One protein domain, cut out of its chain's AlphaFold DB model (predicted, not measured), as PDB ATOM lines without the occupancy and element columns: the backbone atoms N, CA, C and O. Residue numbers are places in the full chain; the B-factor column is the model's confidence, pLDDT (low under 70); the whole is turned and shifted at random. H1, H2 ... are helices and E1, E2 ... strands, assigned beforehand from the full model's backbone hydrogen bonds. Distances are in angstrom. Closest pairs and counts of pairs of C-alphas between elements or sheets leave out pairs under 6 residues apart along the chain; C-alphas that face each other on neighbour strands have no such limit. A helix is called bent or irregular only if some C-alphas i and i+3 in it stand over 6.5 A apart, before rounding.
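Overview. This is residues 46 to 136 and 155 to 235 of the 538 residues of an uncharacterized protein of Alphaproteobacteria bacterium (UniProt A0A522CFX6). H4, H5, H10 and H7 follow one another through the body as a row of crossing helices, and a small sheet, E1, E2 and E3, closes the row beyond H7. H6 packs on H10, H8 and H9 pack on H7, and H1 to H3 lie on one side of the row. The 172 printed residues hold ten named helices and three named strands, in the order H1 to H8, E1, E2, H9, H10, E3; the sheet is mixed, in the order E1, E2, E3. The class is mostly helix, and the whole is compact, with a radius of gyration of the C-alphas of 16.4 A and spans of 48 by 35 by 29 A.

Arrangement. Start at H1, residues 46 to 49, which only just touches residues 111 to 112 of H5, residues 110 to 123, with 3 pairs of C-alphas within 8 A, the closest those of Phe 49 and Val 112 at 6.4 A. H2, residues 52 to 57, touches H3, residues 65 to 74, closest at the C-alphas of Arg 57 and Ala 67, 4.3 A. H4, residues 86 to 106, touches H5 at a steep tilt of 54 degrees, opposite ways, closest at the C-alphas of Ala 99 and Glu 114, 5.4 A. H10, residues 212 to 224, touches H5, closest at the C-alphas of Ala 119 and Ile 217, 4.6 A. With residues 219 to 223 it touches H6, residues 127 to 135, closest at the C-alphas of Phe 130 and Val 223, 6.2 A. H7, residues 159 to 173, touches H10 about perpendicular at 84 degrees, closest at the C-alphas of Leu 165 and Met 218, 6.4 A. It is irregular, with C-alphas 168 and 171 7.6 A apart. H7 also touches H8, residues 176 to 179, and H9, residues 199 to 208; the closest C-alphas are Lys 167 and Ala 179, 4.2 A, and Leu 159 and Ala 206, 6.6 A. E1, residues 182 to 186, and E2, residues 192 to 196, form an antiparallel hairpin, with N 183 and O 195 2.8 A apart, within hydrogen-bond range. E3, residues 232 to 234, is parallel to E2, with N 233 and O 192 2.8 A apart, within that range. H7 is on one face of this sheet at a height of 10.2 A, two layers, helix over strands; H9 only grazes it. E2, H9, H10 and E3 make a strand-helix-strand unit, two parallel strands joined through helices, with a right-handed crossover. Every O i to N i+4 pair is within hydrogen-bond range in H2, H3, H5, H6, H9 and H10, against 15 of 17 in H4 and 8 of 11 in H7; H1 and H8 are too short for such a pair.

Along the chain. Find C-alpha 46 at (182.061, 113.908, 157.297), where H1 begins. H4 runs 29.8 A from C-alpha 86 at (193.411, 116.208, 185.516), with a kink of 36 degrees near residue 100. H5 is 19.9 A long, H10 18.4 A and H7 18.1 A; E3 ends at C-alpha 234, (161.103, 92.606, 168.300).

Size, cuts and confidence. The two C-alphas farthest apart, those of Lys 86 and Asn 189, are 50.5 A apart. Residues 137 to 154 are not printed, and C-alphas 136 and 155 are 10.1 A apart across this cut. Of the links printed whole, H3 to H4 is the long one. The pLDDT is under 70 at residues 46 to 50, 78 to 81, 136 and 155 to 156.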
ATOM      1  N   THR A  46     181.475 112.615 156.917       52.25
ATOM      2  CA  THR A  46     182.061 113.908 157.297       52.25
ATOM      3  C   THR A  46     181.018 114.980 157.641       52.25
ATOM      4  O   THR A  46     181.272 115.832 158.482       52.25
ATOM      5  N   ALA A  47     179.831 114.967 157.024       59.75
ATOM      6  CA  ALA A  47     178.798 115.976 157.257       59.75
ATOM      7  C   ALA A  47     178.107 115.852 158.626       59.75
ATOM      8  O   ALA A  47     177.564 116.848 159.107       59.75
ATOM      9  N   GLN A  48     178.105 114.662 159.240       65.62
ATOM     10  CA  GLN A  48     177.516 114.440 160.566       65.62
ATOM     11  C   GLN A  48     178.457 114.941 161.671       65.62
ATOM     12  O   GLN A  48     178.035 115.725 162.519       65.62
ATOM     13  N   PHE A  49     179.743 114.596 161.578       67.12
ATOM     14  CA  PHE A  49     180.772 114.975 162.554       67.12
ATOM     15  C   PHE A  49     181.164 116.465 162.491       67.12
ATOM     16  O   PHE A  49     181.586 117.035 163.490       67.12
ATOM     17  N   ASN A  50     180.962 117.138 161.348       68.06
ATOM     18  CA  ASN A  50     181.303 118.561 161.169       68.06
ATOM     19  C   ASN A  50     180.128 119.541 161.239       68.06
ATOM     20  O   ASN A  50     180.288 120.718 160.896       68.06
ATOM     21  N   SER A  51     178.931 119.102 161.630       74.31
ATOM     22  CA  SER A  51     177.807 120.036 161.736       74.31
ATOM     23  C   SER A  51     178.105 121.138 162.770       74.31
ATOM     24  O   SER A  51     178.806 120.911 163.753       74.31
ATOM     25  N   VAL A  52     177.566 122.350 162.575       73.50
ATOM     26  CA  VAL A  52     177.743 123.458 163.543       73.50
ATOM     27  C   VAL A  52     177.250 123.054 164.937       73.50
ATOM     28  O   VAL A  52     177.856 123.421 165.940       73.50
ATOM     29  N   GLY A  53     176.165 122.275 164.996       76.31
ATOM     30  CA  GLY A  53     175.655 121.707 166.242       76.31
ATOM     31  C   GLY A  53     176.668 120.777 166.903       76.31
ATOM     32  O   GLY A  53     176.953 120.949 168.083       76.31
ATOM     33  N   GLU A  54     177.259 119.857 166.137       82.75
ATOM     34  CA  GLU A  54     178.238 118.902 166.664       82.75
ATOM     35  C   GLU A  54     179.524 119.592 167.131       82.75
ATOM     36  O   GLU A  54     179.980 119.347 168.242       82.75
ATOM     37  N   ARG A  55     180.053 120.558 166.371       82.62
ATOM     38  CA  ARG A  55     181.236 121.338 166.786       82.62
ATOM     39  C   ARG A  55     181.037 122.087 168.106       82.62
ATOM     40  O   ARG A  55     181.990 122.292 168.848       82.62
ATOM     41  N   ASN A  56     179.808 122.493 168.421       83.69
ATOM     42  CA  ASN A  56     179.501 123.146 169.696       83.69
ATOM     43  C   ASN A  56     179.348 122.159 170.864       83.69
ATOM     44  O   ASN A  56     179.390 122.586 172.013       83.69
ATOM     45  N   ARG A  57     179.133 120.872 170.591       86.81
ATOM     46  CA  ARG A  57     178.840 119.840 171.598       86.81
ATOM     47  C   ARG A  57     179.979 118.849 171.798       86.81
ATOM     48  O   ARG A  57     180.018 118.149 172.801       86.81
ATOM     49  N   ASN A  58     180.902 118.790 170.853       89.38
ATOM     50  CA  ASN A  58     182.044 117.907 170.892       89.38
ATOM     51  C   ASN A  58     183.198 118.561 171.676       89.38
ATOM     52  O   ASN A  58     183.641 119.672 171.367       89.38
ATOM     53  N   ILE A  59     183.686 117.840 172.686       92.00
ATOM     54  CA  ILE A  59     184.730 118.281 173.616       92.00
ATOM     55  C   ILE A  59     186.069 118.597 172.932       92.00
ATOM     56  O   ILE A  59     186.839 119.423 173.423       92.00
ATOM     57  N   PHE A  60     186.338 117.998 171.768       91.00
ATOM     58  CA  PHE A  60     187.555 118.257 171.003       91.00
ATOM     59  C   PHE A  60     187.539 119.633 170.317       91.00
ATOM     60  O   PHE A  60     188.607 120.230 170.137       91.00
ATOM     61  N   TYR A  61     186.343 120.176 170.047       87.31
ATOM     62  CA  TYR A  61     186.123 121.488 169.431       87.31
ATOM     63  C   TYR A  61     185.786 122.602 170.428       87.31
ATOM     64  O   TYR A  61     186.162 123.756 170.205       87.31
ATOM     65  N   SER A  62     185.057 122.298 171.505       86.44
ATOM     66  CA  SER A  62     184.581 123.310 172.451       86.44
ATOM     67  C   SER A  62     184.681 122.847 173.899       86.44
ATOM     68  O   SER A  62     184.263 121.749 174.241       86.44
ATOM     69  N   LEU A  63     185.163 123.730 174.779       89.00
ATOM     70  CA  LEU A  63     185.228 123.516 176.233       89.00
ATOM     71  C   LEU A  63     184.095 124.244 176.971       89.00
ATOM     72  O   LEU A  63     184.283 124.797 178.055       89.00
ATOM     73  N   ASN A  64     182.917 124.308 176.349       88.69
ATOM     74  CA  ASN A  64     181.733 124.880 176.980       88.69
ATOM     75  C   ASN A  64     181.027 123.846 177.880       88.69
ATOM     76  O   ASN A  64     181.302 122.649 177.811       88.69
ATOM     77  N   ALA A  65     180.091 124.314 178.710       86.19
ATOM     78  CA  ALA A  65     179.388 123.461 179.668       86.19
ATOM     79  C   ALA A  65     178.658 122.274 179.011       86.19
ATOM     80  O   ALA A  65     178.713 121.173 179.539       86.19
ATOM     81  N   GLN A  66     178.026 122.469 177.849       86.56
ATOM     82  CA  GLN A  66     177.314 121.397 177.145       86.56
ATOM     83  C   GLN A  66     178.282 120.299 176.687       86.56
ATOM     84  O   GLN A  66     178.015 119.121 176.901       86.56
ATOM     85  N   ALA A  67     179.416 120.684 176.095       90.38
ATOM     86  CA  ALA A  67     180.406 119.728 175.614       90.38
ATOM     87  C   ALA A  67     181.047 118.924 176.754       90.38
ATOM     88  O   ALA A  67     181.257 117.722 176.614       90.38
ATOM     89  N   ILE A  68     181.303 119.570 177.898       91.44
ATOM     90  CA  ILE A  68     181.810 118.892 179.099       91.44
ATOM     91  C   ILE A  68     180.761 117.928 179.659       91.44
ATOM     92  O   ILE A  68     181.093 116.782 179.931       91.44
ATOM     93  N   HIS A  69     179.499 118.354 179.771       89.44
ATOM     94  CA  HIS A  69     178.429 117.498 180.292       89.44
ATOM     95  C   HIS A  69     178.215 116.248 179.433       89.44
ATOM     96  O   HIS A  69     178.029 115.158 179.961       89.44
ATOM     97  N   GLU A  70     178.239 116.396 178.107       91.56
ATOM     98  CA  GLU A  70     178.120 115.254 177.199       91.56
ATOM     99  C   GLU A  70     179.353 114.354 177.246       91.56
ATOM    100  O   GLU A  70     179.208 113.142 177.199       91.56
ATOM    101  N   PHE A  71     180.557 114.917 177.372       94.12
ATOM    102  CA  PHE A  71     181.768 114.123 177.569       94.12
ATOM    103  C   PHE A  71     181.713 113.308 178.867       94.12
ATOM    104  O   PHE A  71     181.965 112.110 178.822       94.12
ATOM    105  N   HIS A  72     181.323 113.919 179.988       93.44
ATOM    106  CA  HIS A  72     181.133 113.217 181.263       93.44
ATOM    107  C   HIS A  72     180.096 112.098 181.156       93.44
ATOM    108  O   HIS A  72     180.354 110.992 181.622       93.44
ATOM    109  N   ALA A  73     178.986 112.349 180.454       91.75
ATOM    110  CA  ALA A  73     177.987 111.321 180.195       91.75
ATOM    111  C   ALA A  73     178.566 110.153 179.377       91.75
ATOM    112  O   ALA A  73     178.337 109.004 179.736       91.75
ATOM    113  N   LEU A  74     179.350 110.425 178.324       92.38
ATOM    114  CA  LEU A  74     179.972 109.386 177.486       92.38
ATOM    115  C   LEU A  74     180.927 108.475 178.264       92.38
ATOM    116  O   LEU A  74     181.030 107.300 177.929       92.38
ATOM    117  N   ILE A  75     181.628 109.005 179.268       91.62
ATOM    118  CA  ILE A  75     182.612 108.249 180.061       91.62
ATOM    119  C   ILE A  75     182.037 107.681 181.370       91.62
ATOM    120  O   ILE A  75     182.799 107.250 182.231       91.62
ATOM    121  N   GLY A  76     180.712 107.717 181.544       83.88
ATOM    122  CA  GLY A  76     180.034 107.064 182.667       83.88
ATOM    123  C   GLY A  76     180.131 107.791 184.005       83.88
ATOM    124  O   GLY A  76     180.035 107.161 185.053       83.88
ATOM    125  N   HIS A  77     180.329 109.111 184.009       76.00
ATOM    126  CA  HIS A  77     180.331 109.875 185.257       76.00
ATOM    127  C   HIS A  77     178.905 110.063 185.815       76.00
ATOM    128  O   HIS A  77     177.979 110.460 185.113       76.00
ATOM    129  N   ASP A  78     178.723 109.840 187.121       58.44
ATOM    130  CA  ASP A  78     177.419 110.017 187.784       58.44
ATOM    131  C   ASP A  78     177.050 111.496 188.025       58.44
ATOM    132  O   ASP A  78     175.862 111.861 188.101       58.44
ATOM    133  N   ASP A  79     178.061 112.366 188.137       65.12
ATOM    134  CA  ASP A  79     177.911 113.824 188.153       65.12
ATOM    135  C   ASP A  79     178.445 114.423 186.851       65.12
ATOM    136  O   ASP A  79     179.621 114.750 186.712       65.12
ATOM    137  N   ASN A  80     177.540 114.587 185.888       65.88
ATOM    138  CA  ASN A  80     177.831 115.167 184.575       65.88
ATOM    139  C   ASN A  80     178.011 116.691 184.606       65.88
ATOM    140  O   ASN A  80     177.838 117.350 183.583       65.88
ATOM    141  N   LYS A  81     178.272 117.281 185.777       67.19
ATOM    142  CA  LYS A  81     178.515 118.713 185.950       67.19
ATOM    143  C   LYS A  81     179.904 118.921 186.530       67.19
ATOM    144  O   LYS A  81     180.319 118.237 187.453       67.19
ATOM    145  N   GLY A  82     180.595 119.949 186.052       79.00
ATOM    146  CA  GLY A  82     181.864 120.364 186.642       79.00
ATOM    147  C   GLY A  82     182.904 120.766 185.614       79.00
ATOM    148  O   GLY A  82     182.620 120.940 184.432       79.00
ATOM    149  N   ARG A  83     184.129 120.973 186.095       86.94
ATOM    150  CA  ARG A  83     185.298 121.215 185.241       86.94
ATOM    151  C   ARG A  83     185.966 119.883 184.944       86.94
ATOM    152  O   ARG A  83     185.915 118.987 185.778       86.94
ATOM    153  N   LEU A  84     186.675 119.814 183.820       90.81
ATOM    154  CA  LEU A  84     187.471 118.635 183.504       90.81
ATOM    155  C   LEU A  84     188.493 118.338 184.612       90.81
ATOM    156  O   LEU A  84     189.209 119.252 185.062       90.81
ATOM    157  N   THR A  85     188.590 117.075 185.015       91.44
ATOM    158  CA  THR A  85     189.613 116.599 185.951       91.44
ATOM    159  C   THR A  85     190.998 116.595 185.290       91.44
ATOM    160  O   THR A  85     191.155 116.860 184.095       91.44
ATOM    161  N   LYS A  86     192.056 116.346 186.073       92.75
ATOM    162  CA  LYS A  86     193.411 116.208 185.516       92.75
ATOM    163  C   LYS A  86     193.502 114.992 184.581       92.75
ATOM    164  O   LYS A  86     193.997 115.144 183.472       92.75
ATOM    165  N   GLN A  87     192.955 113.854 185.007       91.69
ATOM    166  CA  GLN A  87     192.939 112.606 184.237       91.69
ATOM    167  C   GLN A  87     192.150 112.755 182.931       91.69
ATOM    168  O   GLN A  87     192.621 112.348 181.877       91.69
ATOM    169  N   GLU A  88     190.998 113.428 182.962       94.00
ATOM    170  CA  GLU A  88     190.209 113.694 181.751       94.00
ATOM    171  C   GLU A  88     190.959 114.581 180.752       94.00
ATOM    172  O   GLU A  88     190.924 114.338 179.547       94.00
ATOM    173  N   ARG A  89     191.679 115.605 181.232       94.62
ATOM    174  CA  ARG A  89     192.529 116.431 180.361       94.62
ATOM    175  C   ARG A  89     193.666 115.624 179.739       94.62
ATOM    176  O   ARG A  89     193.988 115.855 178.577       94.62
ATOM    177  N   GLU A  90     194.264 114.711 180.499       95.44
ATOM    178  CA  GLU A  90     195.316 113.815 180.012       95.44
ATOM    179  C   GLU A  90     194.773 112.843 178.956       95.44
ATOM    180  O   GLU A  90     195.368 112.739 177.886       95.44
ATOM    181  N   LEU A  91     193.605 112.235 179.188       95.44
ATOM    182  CA  LEU A  91     192.910 111.389 178.212       95.44
ATOM    183  C   LEU A  91     192.643 112.142 176.901       95.44
ATOM    184  O   LEU A  91     193.000 111.670 175.824       95.44
ATOM    185  N   LEU A  92     192.055 113.340 176.980       95.94
ATOM    186  CA  LEU A  92     191.764 114.150 175.794       95.94
ATOM    187  C   LEU A  92     193.041 114.561 175.048       95.94
ATOM    188  O   LEU A  92     193.039 114.610 173.819       95.94
ATOM    189  N   ALA A  93     194.129 114.852 175.767       95.44
ATOM    190  CA  ALA A  93     195.417 115.167 175.156       95.44
ATOM    191  C   ALA A  93     196.008 113.953 174.421       95.44
ATOM    192  O   ALA A  93     196.443 114.100 173.280       95.44
ATOM    193  N   GLN A  94     195.958 112.766 175.032       95.62
ATOM    194  CA  GLN A  94     196.399 111.515 174.404       95.62
ATOM    195  C   GLN A  94     195.613 111.231 173.120       95.62
ATOM    196  O   GLN A  94     196.221 111.030 172.069       95.62
ATOM    197  N   VAL A  95     194.277 111.317 173.172       96.88
ATOM    198  CA  VAL A  95     193.418 111.136 171.988       96.88
ATOM    199  C   VAL A  95     193.797 112.113 170.875       96.88
ATOM    200  O   VAL A  95     193.960 111.692 169.735       96.88
ATOM    201  N   LYS A  96     194.001 113.402 171.182       94.94
ATOM    202  CA  LYS A  96     194.393 114.406 170.174       94.94
ATOM    203  C   LYS A  96     195.728 114.083 169.502       94.94
ATOM    204  O   LYS A  96     195.874 114.249 168.287       94.94
ATOM    205  N   THR A  97     196.709 113.646 170.288       95.06
ATOM    206  CA  THR A  97     198.033 113.288 169.773       95.06
ATOM    207  C   THR A  97     197.957 112.078 168.844       95.06
ATOM    208  O   THR A  97     198.460 112.148 167.723       95.06
ATOM    209  N   GLU A  98     197.288 111.006 169.267       95.12
ATOM    210  CA  GLU A  98     197.139 109.776 168.478       95.12
ATOM    211  C   GLU A  98     196.297 110.006 167.213       95.12
ATOM    212  O   GLU A  98     196.711 109.637 166.108       95.12
ATOM    213  N   ALA A  99     195.178 110.732 167.338       94.38
ATOM    214  CA  ALA A  99     194.259 111.005 166.234       94.38
ATOM    215  C   ALA A  99     194.940 111.703 165.054       94.38
ATOM    216  O   ALA A  99     194.593 111.445 163.906       94.38
ATOM    217  N   THR A 100     195.934 112.557 165.309       92.75
ATOM    218  CA  THR A 100     196.650 113.279 164.246       92.75
ATOM    219  C   THR A 100     197.398 112.323 163.310       92.75
ATOM    220  O   THR A 100     197.378 112.505 162.090       92.75
ATOM    221  N   ALA A 101     198.055 111.299 163.861       91.69
ATOM    222  CA  ALA A 101     198.788 110.312 163.071       91.69
ATOM    223  C   ALA A 101     197.831 109.326 162.386       91.69
ATOM    224  O   ALA A 101     197.981 109.023 161.200       91.69
ATOM    225  N   GLU A 102     196.815 108.868 163.112       90.12
ATOM    226  CA  GLU A 102     195.877 107.866 162.617       90.12
ATOM    227  C   GLU A 102     194.891 108.397 161.582       90.12
ATOM    228  O   GLU A 102     194.618 107.718 160.595       90.12
ATOM    229  N   ALA A 103     194.416 109.635 161.730       88.25
ATOM    230  CA  ALA A 103     193.564 110.278 160.733       88.25
ATOM    231  C   ALA A 103     194.240 110.275 159.352       88.25
ATOM    232  O   ALA A 103     193.602 109.989 158.341       88.25
ATOM    233  N   LYS A 104     195.562 110.497 159.318       88.44
ATOM    234  CA  LYS A 104     196.362 110.401 158.094       88.44
ATOM    235  C   LYS A 104     196.521 108.958 157.606       88.44
ATOM    236  O   LYS A 104     196.466 108.733 156.401       88.44
ATOM    237  N   LYS A 105     196.726 107.994 158.513       85.25
ATOM    238  CA  LYS A 105     196.854 106.558 158.187       85.25
ATOM    239  C   LYS A 105     195.596 106.014 157.501       85.25
ATOM    240  O   LYS A 105     195.719 105.249 156.551       85.25
ATOM    241  N   TYR A 106     194.417 106.420 157.970       80.88
ATOM    242  CA  TYR A 106     193.125 105.898 157.514       80.88
ATOM    243  C   TYR A 106     192.378 106.812 156.527       80.88
ATOM    244  O   TYR A 106     191.267 106.474 156.129       80.88
ATOM    245  N   ASP A 107     192.964 107.948 156.128       80.50
ATOM    246  CA  ASP A 107     192.321 108.977 155.288       80.50
ATOM    247  C   ASP A 107     190.949 109.422 155.833       80.50
ATOM    248  O   ASP A 107     189.938 109.497 155.130       80.50
ATOM    249  N   LEU A 108     190.906 109.697 157.139       80.44
ATOM    250  CA  LEU A 108     189.703 110.128 157.844       80.44
ATOM    251  C   LEU A 108     189.834 111.571 158.339       80.44
ATOM    252  O   LEU A 108     190.926 112.013 158.696       80.44
ATOM    253  N   PRO A 109     188.722 112.322 158.424       83.44
ATOM    254  CA  PRO A 109     188.721 113.603 159.113       83.44
ATOM    255  C   PRO A 109     189.129 113.445 160.585       83.44
ATOM    256  O   PRO A 109     188.740 112.470 161.236       83.44
ATOM    257  N   LEU A 110     189.871 114.422 161.116       87.00
ATOM    258  CA  LEU A 110     190.442 114.366 162.466       87.00
ATOM    259  C   LEU A 110     189.372 114.100 163.531       87.00
ATOM    260  O   LEU A 110     189.547 113.233 164.372       87.00
ATOM    261  N   GLU A 111     188.231 114.773 163.441       82.69
ATOM    262  CA  GLU A 111     187.132 114.641 164.400       82.69
ATOM    263  C   GLU A 111     186.444 113.274 164.411       82.69
ATOM    264  O   GLU A 111     185.904 112.847 165.437       82.69
ATOM    265  N   VAL A 112     186.452 112.583 163.269       83.31
ATOM    266  CA  VAL A 112     185.960 111.208 163.188       83.31
ATOM    267  C   VAL A 112     186.932 110.319 163.952       83.31
ATOM    268  O   VAL A 112     186.507 109.556 164.815       83.31
ATOM    269  N   MET A 113     188.234 110.482 163.702       90.12
ATOM    270  CA  MET A 113     189.275 109.716 164.384       90.12
ATOM    271  C   MET A 113     189.309 109.979 165.895       90.12
ATOM    272  O   MET A 113     189.368 109.034 166.672       90.12
ATOM    273  N   GLU A 114     189.197 111.235 166.334       93.06
ATOM    274  CA  GLU A 114     189.123 111.591 167.758       93.06
ATOM    275  C   GLU A 114     187.945 110.898 168.458       93.06
ATOM    276  O   GLU A 114     188.085 110.413 169.580       93.06
ATOM    277  N   SER A 115     186.789 110.807 167.791       90.69
ATOM    278  CA  SER A 115     185.606 110.134 168.343       90.69
ATOM    279  C   SER A 115     185.794 108.617 168.436       90.69
ATOM    280  O   SER A 115     185.410 108.018 169.439       90.69
ATOM    281  N   LEU A 116     186.411 108.000 167.421       91.81
ATOM    282  CA  LEU A 116     186.725 106.568 167.415       91.81
ATOM    283  C   LEU A 116     187.755 106.214 168.492       91.81
ATOM    284  O   LEU A 116     187.535 105.286 169.260       91.81
ATOM    285  N   LEU A 117     188.842 106.977 168.601       95.25
ATOM    286  CA  LEU A 117     189.874 106.739 169.610       95.25
ATOM    287  C   LEU A 117     189.366 106.996 171.029       95.25
ATOM    288  O   LEU A 117     189.721 106.260 171.946       95.25
ATOM    289  N   LEU A 118     188.509 108.003 171.226       96.19
ATOM    290  CA  LEU A 118     187.860 108.192 172.519       96.19
ATOM    291  C   LEU A 118     186.992 106.979 172.873       96.19
ATOM    292  O   LEU A 118     187.123 106.459 173.976       96.19
ATOM    293  N   ALA A 119     186.157 106.505 171.944       95.38
ATOM    294  CA  ALA A 119     185.350 105.305 172.152       95.38
ATOM    295  C   ALA A 119     186.217 104.078 172.469       95.38
ATOM    296  O   ALA A 119     185.937 103.357 173.423       95.38
ATOM    297  N   GLN A 120     187.315 103.890 171.737       96.12
ATOM    298  CA  GLN A 120     188.258 102.802 171.971       96.12
ATOM    299  C   GLN A 120     188.822 102.833 173.398       96.12
ATOM    300  O   GLN A 120     188.778 101.829 174.105       96.12
ATOM    301  N   LYS A 121     189.299 103.996 173.855       96.00
ATOM    302  CA  LYS A 121     189.884 104.146 175.196       96.00
ATOM    303  C   LYS A 121     188.859 104.027 176.321       96.00
ATOM    304  O   LYS A 121     189.198 103.515 177.381       96.00
ATOM    305  N   VAL A 122     187.639 104.519 176.107       94.88
ATOM    306  CA  VAL A 122     186.562 104.487 177.110       94.88
ATOM    307  C   VAL A 122     186.050 103.065 177.322       94.88
ATOM    308  O   VAL A 122     185.883 102.646 178.460       94.88
ATOM    309  N   THR A 123     185.838 102.321 176.239       95.81
ATOM    310  CA  THR A 123     185.294 100.952 176.289       95.81
ATOM    311  C   THR A 123     186.365  99.896 176.579       95.81
ATOM    312  O   THR A 123     186.055  98.803 177.057       95.81
ATOM    313  N   GLY A 124     187.634 100.211 176.286       95.62
ATOM    314  CA  GLY A 124     188.762  99.291 176.406       95.62
ATOM    315  C   GLY A 124     188.826  98.235 175.299       95.62
ATOM    316  O   GLY A 124     189.561  97.262 175.450       95.62
ATOM    317  N   VAL A 125     188.068  98.396 174.206       96.12
ATOM    318  CA  VAL A 125     188.113  97.471 173.062       96.12
ATOM    319  C   VAL A 125     189.511  97.439 172.433       96.12
ATOM    320  O   VAL A 125     190.227  98.449 172.410       96.12
ATOM    321  N   ASP A 126     189.894  96.278 171.901       95.81
ATOM    322  CA  ASP A 126     191.133  96.135 171.141       95.81
ATOM    323  C   ASP A 126     191.148  97.095 169.943       95.81
ATOM    324  O   ASP A 126     190.204  97.154 169.149       95.81
ATOM    325  N   HIS A 127     192.229  97.867 169.835       92.75
ATOM    326  CA  HIS A 127     192.338  98.943 168.860       92.75
ATOM    327  C   HIS A 127     192.285  98.418 167.418       92.75
ATOM    328  O   HIS A 127     191.499  98.914 166.609       92.75
ATOM    329  N   ASP A 128     193.084  97.402 167.091       89.56
ATOM    330  CA  ASP A 128     193.196  96.898 165.723       89.56
ATOM    331  C   ASP A 128     191.917  96.173 165.284       89.56
ATOM    332  O   ASP A 128     191.458  96.365 164.150       89.56
ATOM    333  N   ALA A 129     191.295  95.399 166.179       88.19
ATOM    334  CA  ALA A 129     190.007  94.758 165.935       88.19
ATOM    335  C   ALA A 129     188.906  95.799 165.687       88.19
ATOM    336  O   ALA A 129     188.159  95.692 164.708       88.19
ATOM    337  N   PHE A 130     188.841  96.842 166.519       90.12
ATOM    338  CA  PHE A 130     187.850  97.907 166.389       90.12
ATOM    339  C   PHE A 130     188.013  98.693 165.086       90.12
ATOM    340  O   PHE A 130     187.051  98.842 164.325       90.12
ATOM    341  N   MET A 131     189.235  99.130 164.772       85.69
ATOM    342  CA  MET A 131     189.514  99.867 163.538       85.69
ATOM    343  C   MET A 131     189.268  99.001 162.302       85.69
ATOM    344  O   MET A 131     188.703  99.482 161.319       85.69
ATOM    345  N   THR A 132     189.600  97.707 162.355       83.38
ATOM    346  CA  THR A 132     189.301  96.763 161.268       83.38
ATOM    347  C   THR A 132     187.799  96.580 161.079       83.38
ATOM    348  O   THR A 132     187.333  96.578 159.942       83.38
ATOM    349  N   LYS A 133     187.010  96.470 162.154       80.75
ATOM    350  CA  LYS A 133     185.554  96.312 162.038       80.75
ATOM    351  C   LYS A 133     184.882  97.561 161.478       80.75
ATOM    352  O   LYS A 133     184.040  97.469 160.587       80.75
ATOM    353  N   VAL A 134     185.249  98.727 162.006       77.00
ATOM    354  CA  VAL A 134     184.616 100.002 161.654       77.00
ATOM    355  C   VAL A 134     185.017 100.469 160.251       77.00
ATOM    356  O   VAL A 134     184.193 101.059 159.552       77.00
ATOM    357  N   LEU A 135     186.255 100.192 159.822       74.69
ATOM    358  CA  LEU A 135     186.813 100.688 158.555       74.69
ATOM    359  C   LEU A 135     186.987  99.605 157.476       74.69
ATOM    360  O   LEU A 135     187.321  99.930 156.335       74.69
ATOM    361  N   GLY A 136     186.770  98.330 157.809       60.25
ATOM    362  CA  GLY A 136     186.972  97.193 156.912       60.25
ATOM    363  C   GLY A 136     185.888  97.002 155.834       60.25
ATOM    364  O   GLY A 136     184.789  97.571 155.908       60.25
ATOM    365  N   ILE A 155     179.849 103.021 160.318       61.31
ATOM    366  CA  ILE A 155     179.471 102.151 161.440       61.31
ATOM    367  C   ILE A 155     177.987 101.806 161.264       61.31
ATOM    368  O   ILE A 155     177.137 102.700 161.299       61.31
ATOM    369  N   LYS A 156     177.671 100.528 161.043       69.44
ATOM    370  CA  LYS A 156     176.295 100.057 160.885       69.44
ATOM    371  C   LYS A 156     175.898  99.222 162.081       69.44
ATOM    372  O   LYS A 156     176.332  98.088 162.219       69.44
ATOM    373  N   ILE A 157     175.009  99.793 162.872       82.44
ATOM    374  CA  ILE A 157     174.284  99.084 163.913       82.44
ATOM    375  C   ILE A 157     172.824  99.107 163.468       82.44
ATOM    376  O   ILE A 157     172.258 100.192 163.300       82.44
ATOM    377  N   ASP A 158     172.228  97.953 163.163       85.75
ATOM    378  CA  ASP A 158     170.794  97.885 162.861       85.75
ATOM    379  C   ASP A 158     169.966  98.257 164.104       85.75
ATOM    380  O   ASP A 158     170.507  98.440 165.194       85.75
ATOM    381  N   LEU A 159     168.655  98.443 163.943       88.69
ATOM    382  CA  LEU A 159     167.818  98.907 165.048       88.69
ATOM    383  C   LEU A 159     167.838  97.946 166.245       88.69
ATOM    384  O   LEU A 159     167.915  98.420 167.373       88.69
ATOM    385  N   LEU A 160     167.756  96.633 166.028       92.56
ATOM    386  CA  LEU A 160     167.664  95.681 167.135       92.56
ATOM    387  C   LEU A 160     168.997  95.580 167.859       92.56
ATOM    388  O   LEU A 160     169.020  95.711 169.079       92.56
ATOM    389  N   THR A 161     170.100  95.459 167.116       94.00
ATOM    390  CA  THR A 161     171.441  95.484 167.715       94.00
ATOM    391  C   THR A 161     171.670  96.790 168.474       94.00
ATOM    392  O   THR A 161     172.213  96.781 169.571       94.00
ATOM    393  N   TRP A 162     171.191  97.924 167.952       95.00
ATOM    394  CA  TRP A 162     171.285  99.211 168.642       95.00
ATOM    395  C   TRP A 162     170.502  99.224 169.955       95.00
ATOM    396  O   TRP A 162     171.024  99.673 170.971       95.00
ATOM    397  N   LEU A 163     169.264  98.725 169.953       96.62
ATOM    398  CA  LEU A 163     168.452  98.624 171.165       96.62
ATOM    399  C   LEU A 163     169.118  97.720 172.210       96.62
ATOM    400  O   LEU A 163     169.199  98.111 173.370       96.62
ATOM    401  N   HIS A 164     169.640  96.568 171.795       97.12
ATOM    402  CA  HIS A 164     170.356  95.653 172.681       97.12
ATOM    403  C   HIS A 164     171.619  96.298 173.279       97.12
ATOM    404  O   HIS A 164     171.808  96.297 174.489       97.12
ATOM    405  N   LEU A 165     172.440  96.971 172.468       97.31
ATOM    406  CA  LEU A 165     173.640  97.655 172.969       97.31
ATOM    407  C   LEU A 165     173.304  98.801 173.932       97.31
ATOM    408  O   LEU A 165     173.966  98.971 174.954       97.31
ATOM    409  N   VAL A 166     172.254  99.581 173.648       97.38
ATOM    410  CA  VAL A 166     171.776 100.613 174.583       97.38
ATOM    411  C   VAL A 166     171.255  99.976 175.869       97.38
ATOM    412  O   VAL A 166     171.442 100.550 176.939       97.38
ATOM    413  N   LYS A 167     170.615  98.811 175.788       97.50
ATOM    414  CA  LYS A 167     170.115  98.092 176.955       97.50
ATOM    415  C   LYS A 167     171.248  97.610 177.859       97.50
ATOM    416  O   LYS A 167     171.221  97.917 179.051       97.50
ATOM    417  N   GLU A 168     172.230  96.923 177.292       96.81
ATOM    418  CA  GLU A 168     173.308  96.291 178.055       96.81
ATOM    419  C   GLU A 168     174.373  97.303 178.502       96.81
ATOM    420  O   GLU A 168     174.782  97.300 179.660       96.81
ATOM    421  N   HIS A 169     174.750  98.248 177.633       96.31
ATOM    422  CA  HIS A 169     175.885  99.153 177.875       96.31
ATOM    423  C   HIS A 169     175.489 100.629 177.987       96.31
ATOM    424  O   HIS A 169     176.286 101.477 178.384       96.31
ATOM    425  N   GLY A 170     174.245 100.997 177.667       95.00
ATOM    426  CA  GLY A 170     173.847 102.406 177.616       95.00
ATOM    427  C   GLY A 170     173.995 103.138 178.951       95.00
ATOM    428  O   GLY A 170     174.308 104.331 178.961       95.00
ATOM    429  N   ARG A 171     173.831 102.446 180.085       93.94
ATOM    430  CA  ARG A 171     174.015 103.031 181.424       93.94
ATOM    431  C   ARG A 171     175.435 103.566 181.638       93.94
ATOM    432  O   ARG A 171     175.575 104.629 182.237       93.94
ATOM    433  N   GLU A 172     176.440 102.888 181.096       93.62
ATOM    434  CA  GLU A 172     177.862 103.252 181.198       93.62
ATOM    435  C   GLU A 172     178.206 104.507 180.381       93.62
ATOM    436  O   GLU A 172     179.238 105.132 180.597       93.62
ATOM    437  N   HIS A 173     177.309 104.927 179.484       93.88
ATOM    438  CA  HIS A 173     177.517 106.054 178.569       93.88
ATOM    439  C   HIS A 173     176.423 107.121 178.686       93.88
ATOM    440  O   HIS A 173     176.100 107.853 177.741       93.88
ATOM    441  N   GLY A 174     175.823 107.204 179.876       90.44
ATOM    442  CA  GLY A 174     174.841 108.224 180.219       90.44
ATOM    443  C   GLY A 174     173.473 108.011 179.579       90.44
ATOM    444  O   GLY A 174     172.623 108.875 179.708       90.44
ATOM    445  N   MET A 175     173.217 106.879 178.924       93.69
ATOM    446  CA  MET A 175     171.913 106.515 178.355       93.69
ATOM    447  C   MET A 175     171.077 105.652 179.313       93.69
ATOM    448  O   MET A 175     170.149 104.974 178.880       93.69
ATOM    449  N   GLY A 176     171.362 105.679 180.621       92.69
ATOM    450  CA  GLY A 176     170.681 104.839 181.616       92.69
ATOM    451  C   GLY A 176     169.155 104.996 181.617       92.69
ATOM    452  O   GLY A 176     168.440 104.003 181.708       92.69
ATOM    453  N   TYR A 177     168.645 106.219 181.414       91.81
ATOM    454  CA  TYR A 177     167.202 106.460 181.273       91.81
ATOM    455  C   TYR A 177     166.577 105.637 180.136       91.81
ATOM    456  O   TYR A 177     165.479 105.097 180.294       91.81
ATOM    457  N   PHE A 178     167.276 105.556 179.001       94.38
ATOM    458  CA  PHE A 178     166.845 104.834 177.807       94.38
ATOM    459  C   PHE A 178     167.017 103.323 177.976       94.38
ATOM    460  O   PHE A 178     166.081 102.580 177.693       94.38
ATOM    461  N   ALA A 179     168.162 102.887 178.509       95.88
ATOM    462  CA  ALA A 179     168.470 101.485 178.790       95.88
ATOM    463  C   ALA A 179     167.400 100.821 179.676       95.88
ATOM    464  O   ALA A 179     166.944  99.710 179.404       95.88
ATOM    465  N   ASP A 180     166.920 101.539 180.696       94.81
ATOM    466  CA  ASP A 180     165.905 101.040 181.633       94.81
ATOM    467  C   ASP A 180     164.532 100.794 180.998       94.81
ATOM    468  O   ASP A 180     163.701 100.086 181.565       94.81
ATOM    469  N   ARG A 181     164.288 101.362 179.816       94.50
ATOM    470  CA  ARG A 181     163.001 101.298 179.108       94.50
ATOM    471  C   ARG A 181     163.016 100.358 177.910       94.50
ATOM    472  O   ARG A 181     161.992 100.201 177.248       94.50
ATOM    473  N   ILE A 182     164.153  99.717 177.662       97.56
ATOM    474  CA  ILE A 182     164.263  98.585 176.750       97.56
ATOM    475  C   ILE A 182     164.078  97.323 177.593       97.56
ATOM    476  O   ILE A 182     164.778  97.099 178.587       97.56
ATOM    477  N   LYS A 183     163.080  96.516 177.243       97.19
ATOM    478  CA  LYS A 183     162.828  95.212 177.856       97.19
ATOM    479  C   LYS A 183     163.425  94.134 176.969       97.19
ATOM    480  O   LYS A 183     163.238  94.175 175.755       97.19
ATOM    481  N   GLU A 184     164.081  93.168 177.598       95.44
ATOM    482  CA  GLU A 184     164.529  91.938 176.949       95.44
ATOM    483  C   GLU A 184     163.833  90.749 177.600       95.44
ATOM    484  O   GLU A 184     163.602  90.726 178.813       95.44
ATOM    485  N   GLY A 185     163.476  89.764 176.789       93.88
ATOM    486  CA  GLY A 185     162.857  88.534 177.255       93.88
ATOM    487  C   GLY A 185     162.992  87.405 176.238       93.88
ATOM    488  O   GLY A 185     163.511  87.614 175.140       93.88
ATOM    489  N   PRO A 186     162.524  86.194 176.576       94.12
ATOM    490  CA  PRO A 186     162.576  85.063 175.660       94.12
ATOM    491  C   PRO A 186     161.698  85.323 174.430       94.12
ATOM    492  O   PRO A 186     160.515  85.647 174.550       94.12
ATOM    493  N   GLY A 187     162.284  85.175 173.246       89.00
ATOM    494  CA  GLY A 187     161.618  85.264 171.952       89.00
ATOM    495  C   GLY A 187     161.368  83.897 171.304       89.00
ATOM    496  O   GLY A 187     161.760  82.852 171.836       89.00
ATOM    497  N   PRO A 188     160.708  83.873 170.133       85.19
ATOM    498  CA  PRO A 188     160.477  82.650 169.370       85.19
ATOM    499  C   PRO A 188     161.792  81.941 169.031       85.19
ATOM    500  O   PRO A 188     162.803  82.594 168.776       85.19
ATOM    501  N   ASN A 189     161.773  80.609 168.982       86.94
ATOM    502  CA  ASN A 189     162.908  79.786 168.536       86.94
ATOM    503  C   ASN A 189     164.235  80.056 169.278       86.94
ATOM    504  O   ASN A 189     165.305  79.918 168.692       86.94
ATOM    505  N   GLY A 190     164.175  80.454 170.554       86.50
ATOM    506  CA  GLY A 190     165.367  80.732 171.365       86.50
ATOM    507  C   GLY A 190     166.041  82.076 171.066       86.50
ATOM    508  O   GLY A 190     167.160  82.302 171.517       86.50
ATOM    509  N   THR A 191     165.380  82.962 170.315       91.62
ATOM    510  CA  THR A 191     165.830  84.352 170.132       91.62
ATOM    511  C   THR A 191     165.609  85.173 171.403       91.62
ATOM    512  O   THR A 191     164.841  84.786 172.284       91.62
ATOM    513  N   THR A 192     166.251  86.333 171.488       94.25
ATOM    514  CA  THR A 192     165.947  87.354 172.496       94.25
ATOM    515  C   THR A 192     164.981  88.365 171.892       94.25
ATOM    516  O   THR A 192     165.243  88.927 170.828       94.25
ATOM    517  N   SER A 193     163.830  88.567 172.532       94.31
ATOM    518  CA  SER A 193     162.808  89.516 172.096       94.31
ATOM    519  C   SER A 193     162.965  90.843 172.825       94.31
ATOM    520  O   SER A 193     162.934  90.888 174.056       94.31
ATOM    521  N   LEU A 194     163.109  91.914 172.050       96.88
ATOM    522  CA  LEU A 194     163.207  93.286 172.528       96.88
ATOM    523  C   LEU A 194     161.844  93.983 172.477       96.88
ATOM    524  O   LEU A 194     161.042  93.762 171.567       96.88
ATOM    525  N   GLU A 195     161.604  94.883 173.423       95.81
ATOM    526  CA  GLU A 195     160.422  95.744 173.447       95.81
ATOM    527  C   GLU A 195     160.759  97.109 174.051       95.81
ATOM    528  O   GLU A 195     161.357  97.202 175.121       95.81
ATOM    529  N   VAL A 196     160.304  98.175 173.394       95.19
ATOM    530  CA  VAL A 196     160.188  99.507 173.992       95.19
ATOM    531  C   VAL A 196     158.709  99.864 174.022       95.19
ATOM    532  O   VAL A 196     158.066  99.983 172.978       95.19
ATOM    533  N   GLU A 197     158.144  99.990 175.221       90.00
ATOM    534  CA  GLU A 197     156.695 100.153 175.378       90.00
ATOM    535  C   GLU A 197     156.194 101.521 174.912       90.00
ATOM    536  O   GLU A 197     155.081 101.607 174.388       90.00
ATOM    537  N   ASP A 198     156.979 102.581 175.104       87.12
ATOM    538  CA  ASP A 198     156.639 103.940 174.684       87.12
ATOM    539  C   ASP A 198     157.070 104.186 173.219       87.12
ATOM    540  O   ASP A 198     158.270 104.195 172.920       87.12
ATOM    541  N   PRO A 199     156.115 104.425 172.296       86.56
ATOM    542  CA  PRO A 199     156.391 104.768 170.903       86.56
ATOM    543  C   PRO A 199     157.336 105.955 170.692       86.56
ATOM    544  O   PRO A 199     158.201 105.904 169.813       86.56
ATOM    545  N   ALA A 200     157.177 107.029 171.470       81.00
ATOM    546  CA  ALA A 200     157.985 108.235 171.319       81.00
ATOM    547  C   ALA A 200     159.431 107.960 171.739       81.00
ATOM    548  O   ALA A 200     160.375 108.409 171.084       81.00
ATOM    549  N   LEU A 201     159.596 107.150 172.785       86.50
ATOM    550  CA  LEU A 201     160.900 106.746 173.271       86.50
ATOM    551  C   LEU A 201     161.624 105.809 172.304       86.50
ATOM    552  O   LEU A 201     162.810 106.009 172.068       86.50
ATOM    553  N   LEU A 202     160.934 104.826 171.711       91.62
ATOM    554  CA  LEU A 202     161.535 103.935 170.709       91.62
ATOM    555  C   LEU A 202     162.222 104.740 169.597       91.62
ATOM    556  O   LEU A 202     163.357 104.449 169.214       91.62
ATOM    557  N   ARG A 203     161.542 105.779 169.096       85.50
ATOM    558  CA  ARG A 203     162.083 106.661 168.055       85.50
ATOM    559  C   ARG A 203     163.264 107.476 168.539       85.50
ATOM    560  O   ARG A 203     164.220 107.634 167.787       85.50
ATOM    561  N   GLU A 204     163.228 107.964 169.772       87.25
ATOM    562  CA  GLU A 204     164.369 108.689 170.317       87.25
ATOM    563  C   GLU A 204     165.586 107.788 170.473       87.25
ATOM    564  O   GLU A 204     166.665 108.153 170.015       87.25
ATOM    565  N   ILE A 205     165.416 106.600 171.061       92.12
ATOM    566  CA  ILE A 205     166.514 105.649 171.222       92.12
ATOM    567  C   ILE A 205     167.118 105.363 169.852       92.12
ATOM    568  O   ILE A 205     168.326 105.485 169.680       92.12
ATOM    569  N   ALA A 206     166.290 105.091 168.844       89.19
ATOM    570  CA  ALA A 206     166.761 104.906 167.479       89.19
ATOM    571  C   ALA A 206     167.433 106.155 166.875       89.19
ATOM    572  O   ALA A 206     168.376 106.029 166.091       89.19
ATOM    573  N   ALA A 207     166.977 107.362 167.219       85.25
ATOM    574  CA  ALA A 207     167.552 108.619 166.749       85.25
ATOM    575  C   ALA A 207     168.926 108.909 167.371       85.25
ATOM    576  O   ALA A 207     169.778 109.480 166.682       85.25
ATOM    577  N   LEU A 208     169.188 108.461 168.609       88.38
ATOM    578  CA  LEU A 208     170.505 108.564 169.257       88.38
ATOM    579  C   LEU A 208     171.613 107.895 168.430       88.38
ATOM    580  O   LEU A 208     172.745 108.371 168.442       88.38
ATOM    581  N   ARG A 209     171.276 106.889 167.609       87.00
ATOM    582  CA  ARG A 209     172.187 106.261 166.631       87.00
ATOM    583  C   ARG A 209     172.782 107.252 165.625       87.00
ATOM    584  O   ARG A 209     173.824 106.997 165.036       87.00
ATOM    585  N   SER A 210     172.122 108.390 165.399       82.38
ATOM    586  CA  SER A 210     172.628 109.457 164.523       82.38
ATOM    587  C   SER A 210     173.632 110.385 165.213       82.38
ATOM    588  O   SER A 210     174.230 111.225 164.536       82.38
ATOM    589  N   ASN A 211     173.808 110.279 166.536       85.50
ATOM    590  CA  ASN A 211     174.850 111.000 167.254       85.50
ATOM    591  C   ASN A 211     176.196 110.304 166.997       85.50
ATOM    592  O   ASN A 211     176.364 109.151 167.391       85.50
ATOM    593  N   PRO A 212     177.166 110.993 166.374       84.81
ATOM    594  CA  PRO A 212     178.431 110.380 165.986       84.81
ATOM    595  C   PRO A 212     179.214 109.785 167.163       84.81
ATOM    596  O   PRO A 212     179.805 108.721 167.019       84.81
ATOM    597  N   ARG A 213     179.193 110.435 168.334       89.75
ATOM    598  CA  ARG A 213     179.944 109.994 169.519       89.75
ATOM    599  C   ARG A 213     179.305 108.775 170.180       89.75
ATOM    600  O   ARG A 213     180.016 107.838 170.524       89.75
ATOM    601  N   LEU A 214     177.976 108.763 170.300       91.62
ATOM    602  CA  LEU A 214     177.247 107.589 170.801       91.62
ATOM    603  C   LEU A 214     177.375 106.408 169.837       91.62
ATOM    604  O   LEU A 214     177.585 105.285 170.277       91.62
ATOM    605  N   LEU A 215     177.314 106.667 168.527       89.56
ATOM    606  CA  LEU A 215     177.513 105.641 167.510       89.56
ATOM    607  C   LEU A 215     178.911 105.017 167.601       89.56
ATOM    608  O   LEU A 215     179.025 103.797 167.556       89.56
ATOM    609  N   SER A 216     179.961 105.833 167.757       90.94
ATOM    610  CA  SER A 216     181.333 105.342 167.940       90.94
ATOM    611  C   SER A 216     181.485 104.480 169.193       90.94
ATOM    612  O   SER A 216     182.108 103.426 169.113       90.94
ATOM    613  N   ILE A 217     180.903 104.891 170.324       94.75
ATOM    614  CA  ILE A 217     180.956 104.115 171.572       94.75
ATOM    615  C   ILE A 217     180.196 102.795 171.448       94.75
ATOM    616  O   ILE A 217     180.757 101.748 171.748       94.75
ATOM    617  N   MET A 218     178.961 102.811 170.948       94.62
ATOM    618  CA  MET A 218     178.181 101.577 170.796       94.62
ATOM    619  C   MET A 218     178.824 100.617 169.789       94.62
ATOM    620  O   MET A 218     178.718  99.410 169.945       94.62
ATOM    621  N   ALA A 219     179.537 101.124 168.780       92.12
ATOM    622  CA  ALA A 219     180.317 100.278 167.879       92.12
ATOM    623  C   ALA A 219     181.500  99.606 168.577       92.12
ATOM    624  O   ALA A 219     181.834  98.468 168.261       92.12
ATOM    625  N   ALA A 220     182.150 100.320 169.495       94.81
ATOM    626  CA  ALA A 220     183.245  99.774 170.278       94.81
ATOM    627  C   ALA A 220     182.735  98.681 171.230       94.81
ATOM    628  O   ALA A 220     183.311  97.594 171.250       94.81
ATOM    629  N   GLU A 221     181.602  98.912 171.904       96.19
ATOM    630  CA  GLU A 221     180.933  97.881 172.713       96.19
ATOM    631  C   GLU A 221     180.476  96.690 171.860       96.19
ATOM    632  O   GLU A 221     180.710  95.543 172.231       96.19
ATOM    633  N   GLN A 222     179.938  96.928 170.658       93.75
ATOM    634  CA  GLN A 222     179.565  95.853 169.735       93.75
ATOM    635  C   GLN A 222     180.749  94.950 169.381       93.75
ATOM    636  O   GLN A 222     180.595  93.735 169.335       93.75
ATOM    637  N   VAL A 223     181.920  95.526 169.092       92.25
ATOM    638  CA  VAL A 223     183.121  94.746 168.754       92.25
ATOM    639  C   VAL A 223     183.639  93.987 169.967       92.25
ATOM    640  O   VAL A 223     184.021  92.825 169.847       92.25
ATOM    641  N   LYS A 224     183.637  94.630 171.134       94.94
ATOM    642  CA  LYS A 224     184.093  94.037 172.392       94.94
ATOM    643  C   LYS A 224     183.228  92.851 172.825       94.94
ATOM    644  O   LYS A 224     183.771  91.869 173.319       94.94
ATOM    645  N   HIS A 225     181.920  92.928 172.581       94.25
ATOM    646  CA  HIS A 225     180.924  91.942 173.004       94.25
ATOM    647  C   HIS A 225     180.324  91.146 171.830       94.25
ATOM    648  O   HIS A 225     179.255  90.557 171.961       94.25
ATOM    649  N   GLU A 226     180.996  91.089 170.672       88.44
ATOM    650  CA  GLU A 226     180.418  90.536 169.433       88.44
ATOM    651  C   GLU A 226     179.884  89.102 169.598       88.44
ATOM    652  O   GLU A 226     178.840  88.757 169.050       88.44
ATOM    653  N   THR A 227     180.576  88.267 170.376       89.44
ATOM    654  CA  THR A 227     180.187  86.870 170.620       89.44
ATOM    655  C   THR A 227     179.051  86.703 171.630       89.44
ATOM    656  O   THR A 227     178.526  85.599 171.765       89.44
ATOM    657  N   GLU A 228     178.702  87.759 172.361       92.38
ATOM    658  CA  GLU A 228     177.680  87.758 173.415       92.38
ATOM    659  C   GLU A 228     176.315  88.237 172.897       92.38
ATOM    660  O   GLU A 228     175.294  87.929 173.506       92.38
ATOM    661  N   ILE A 229     176.281  88.924 171.748       90.69
ATOM    662  CA  ILE A 229     175.046  89.446 171.151       90.69
ATOM    663  C   ILE A 229     174.178  88.274 170.649       90.69
ATOM    664  O   ILE A 229     174.583  87.551 169.730       90.69
ATOM    665  N   PRO A 230     172.968  88.068 171.205       92.88
ATOM    666  CA  PRO A 230     172.100  86.971 170.800       92.88
ATOM    667  C   PRO A 230     171.419  87.257 169.456       92.88
ATOM    668  O   PRO A 230     171.452  88.363 168.922       92.88
ATOM    669  N   GLN A 231     170.719  86.261 168.909       90.25
ATOM    670  CA  GLN A 231     169.780  86.504 167.812       90.25
ATOM    671  C   GLN A 231     168.596  87.329 168.329       90.25
ATOM    672  O   GLN A 231     167.910  86.902 169.263       90.25
ATOM    673  N   LEU A 232     168.353  88.493 167.726       91.94
ATOM    674  CA  LEU A 232     167.376  89.471 168.205       91.94
ATOM    675  C   LEU A 232     166.079  89.438 167.390       91.94
ATOM    676  O   LEU A 232     166.086  89.338 166.165       91.94
ATOM    677  N   THR A 233     164.952  89.593 168.079       92.38
ATOM    678  CA  THR A 233     163.632  89.862 167.490       92.38
ATOM    679  C   THR A 233     162.987  91.049 168.194       92.38
ATOM    680  O   THR A 233     163.425  91.461 169.266       92.38
ATOM    681  N   TYR A 234     161.924  91.608 167.617       93.25
ATOM    682  CA  TYR A 234     161.103  92.606 168.300       93.25
ATOM    683  C   TYR A 234     159.729  92.034 168.618       93.25
ATOM    684  O   TYR A 234     159.101  91.388 167.772       93.25
ATOM    685  N   LYS A 235     159.251  92.278 169.835       93.25
ATOM    686  CA  LYS A 235     157.973  91.751 170.306       93.25
ATOM    687  C   LYS A 235     156.827  92.197 169.394       93.25
ATOM    688  O   LYS A 235     156.667  93.380 169.110       93.25
TER     689      LYS A 235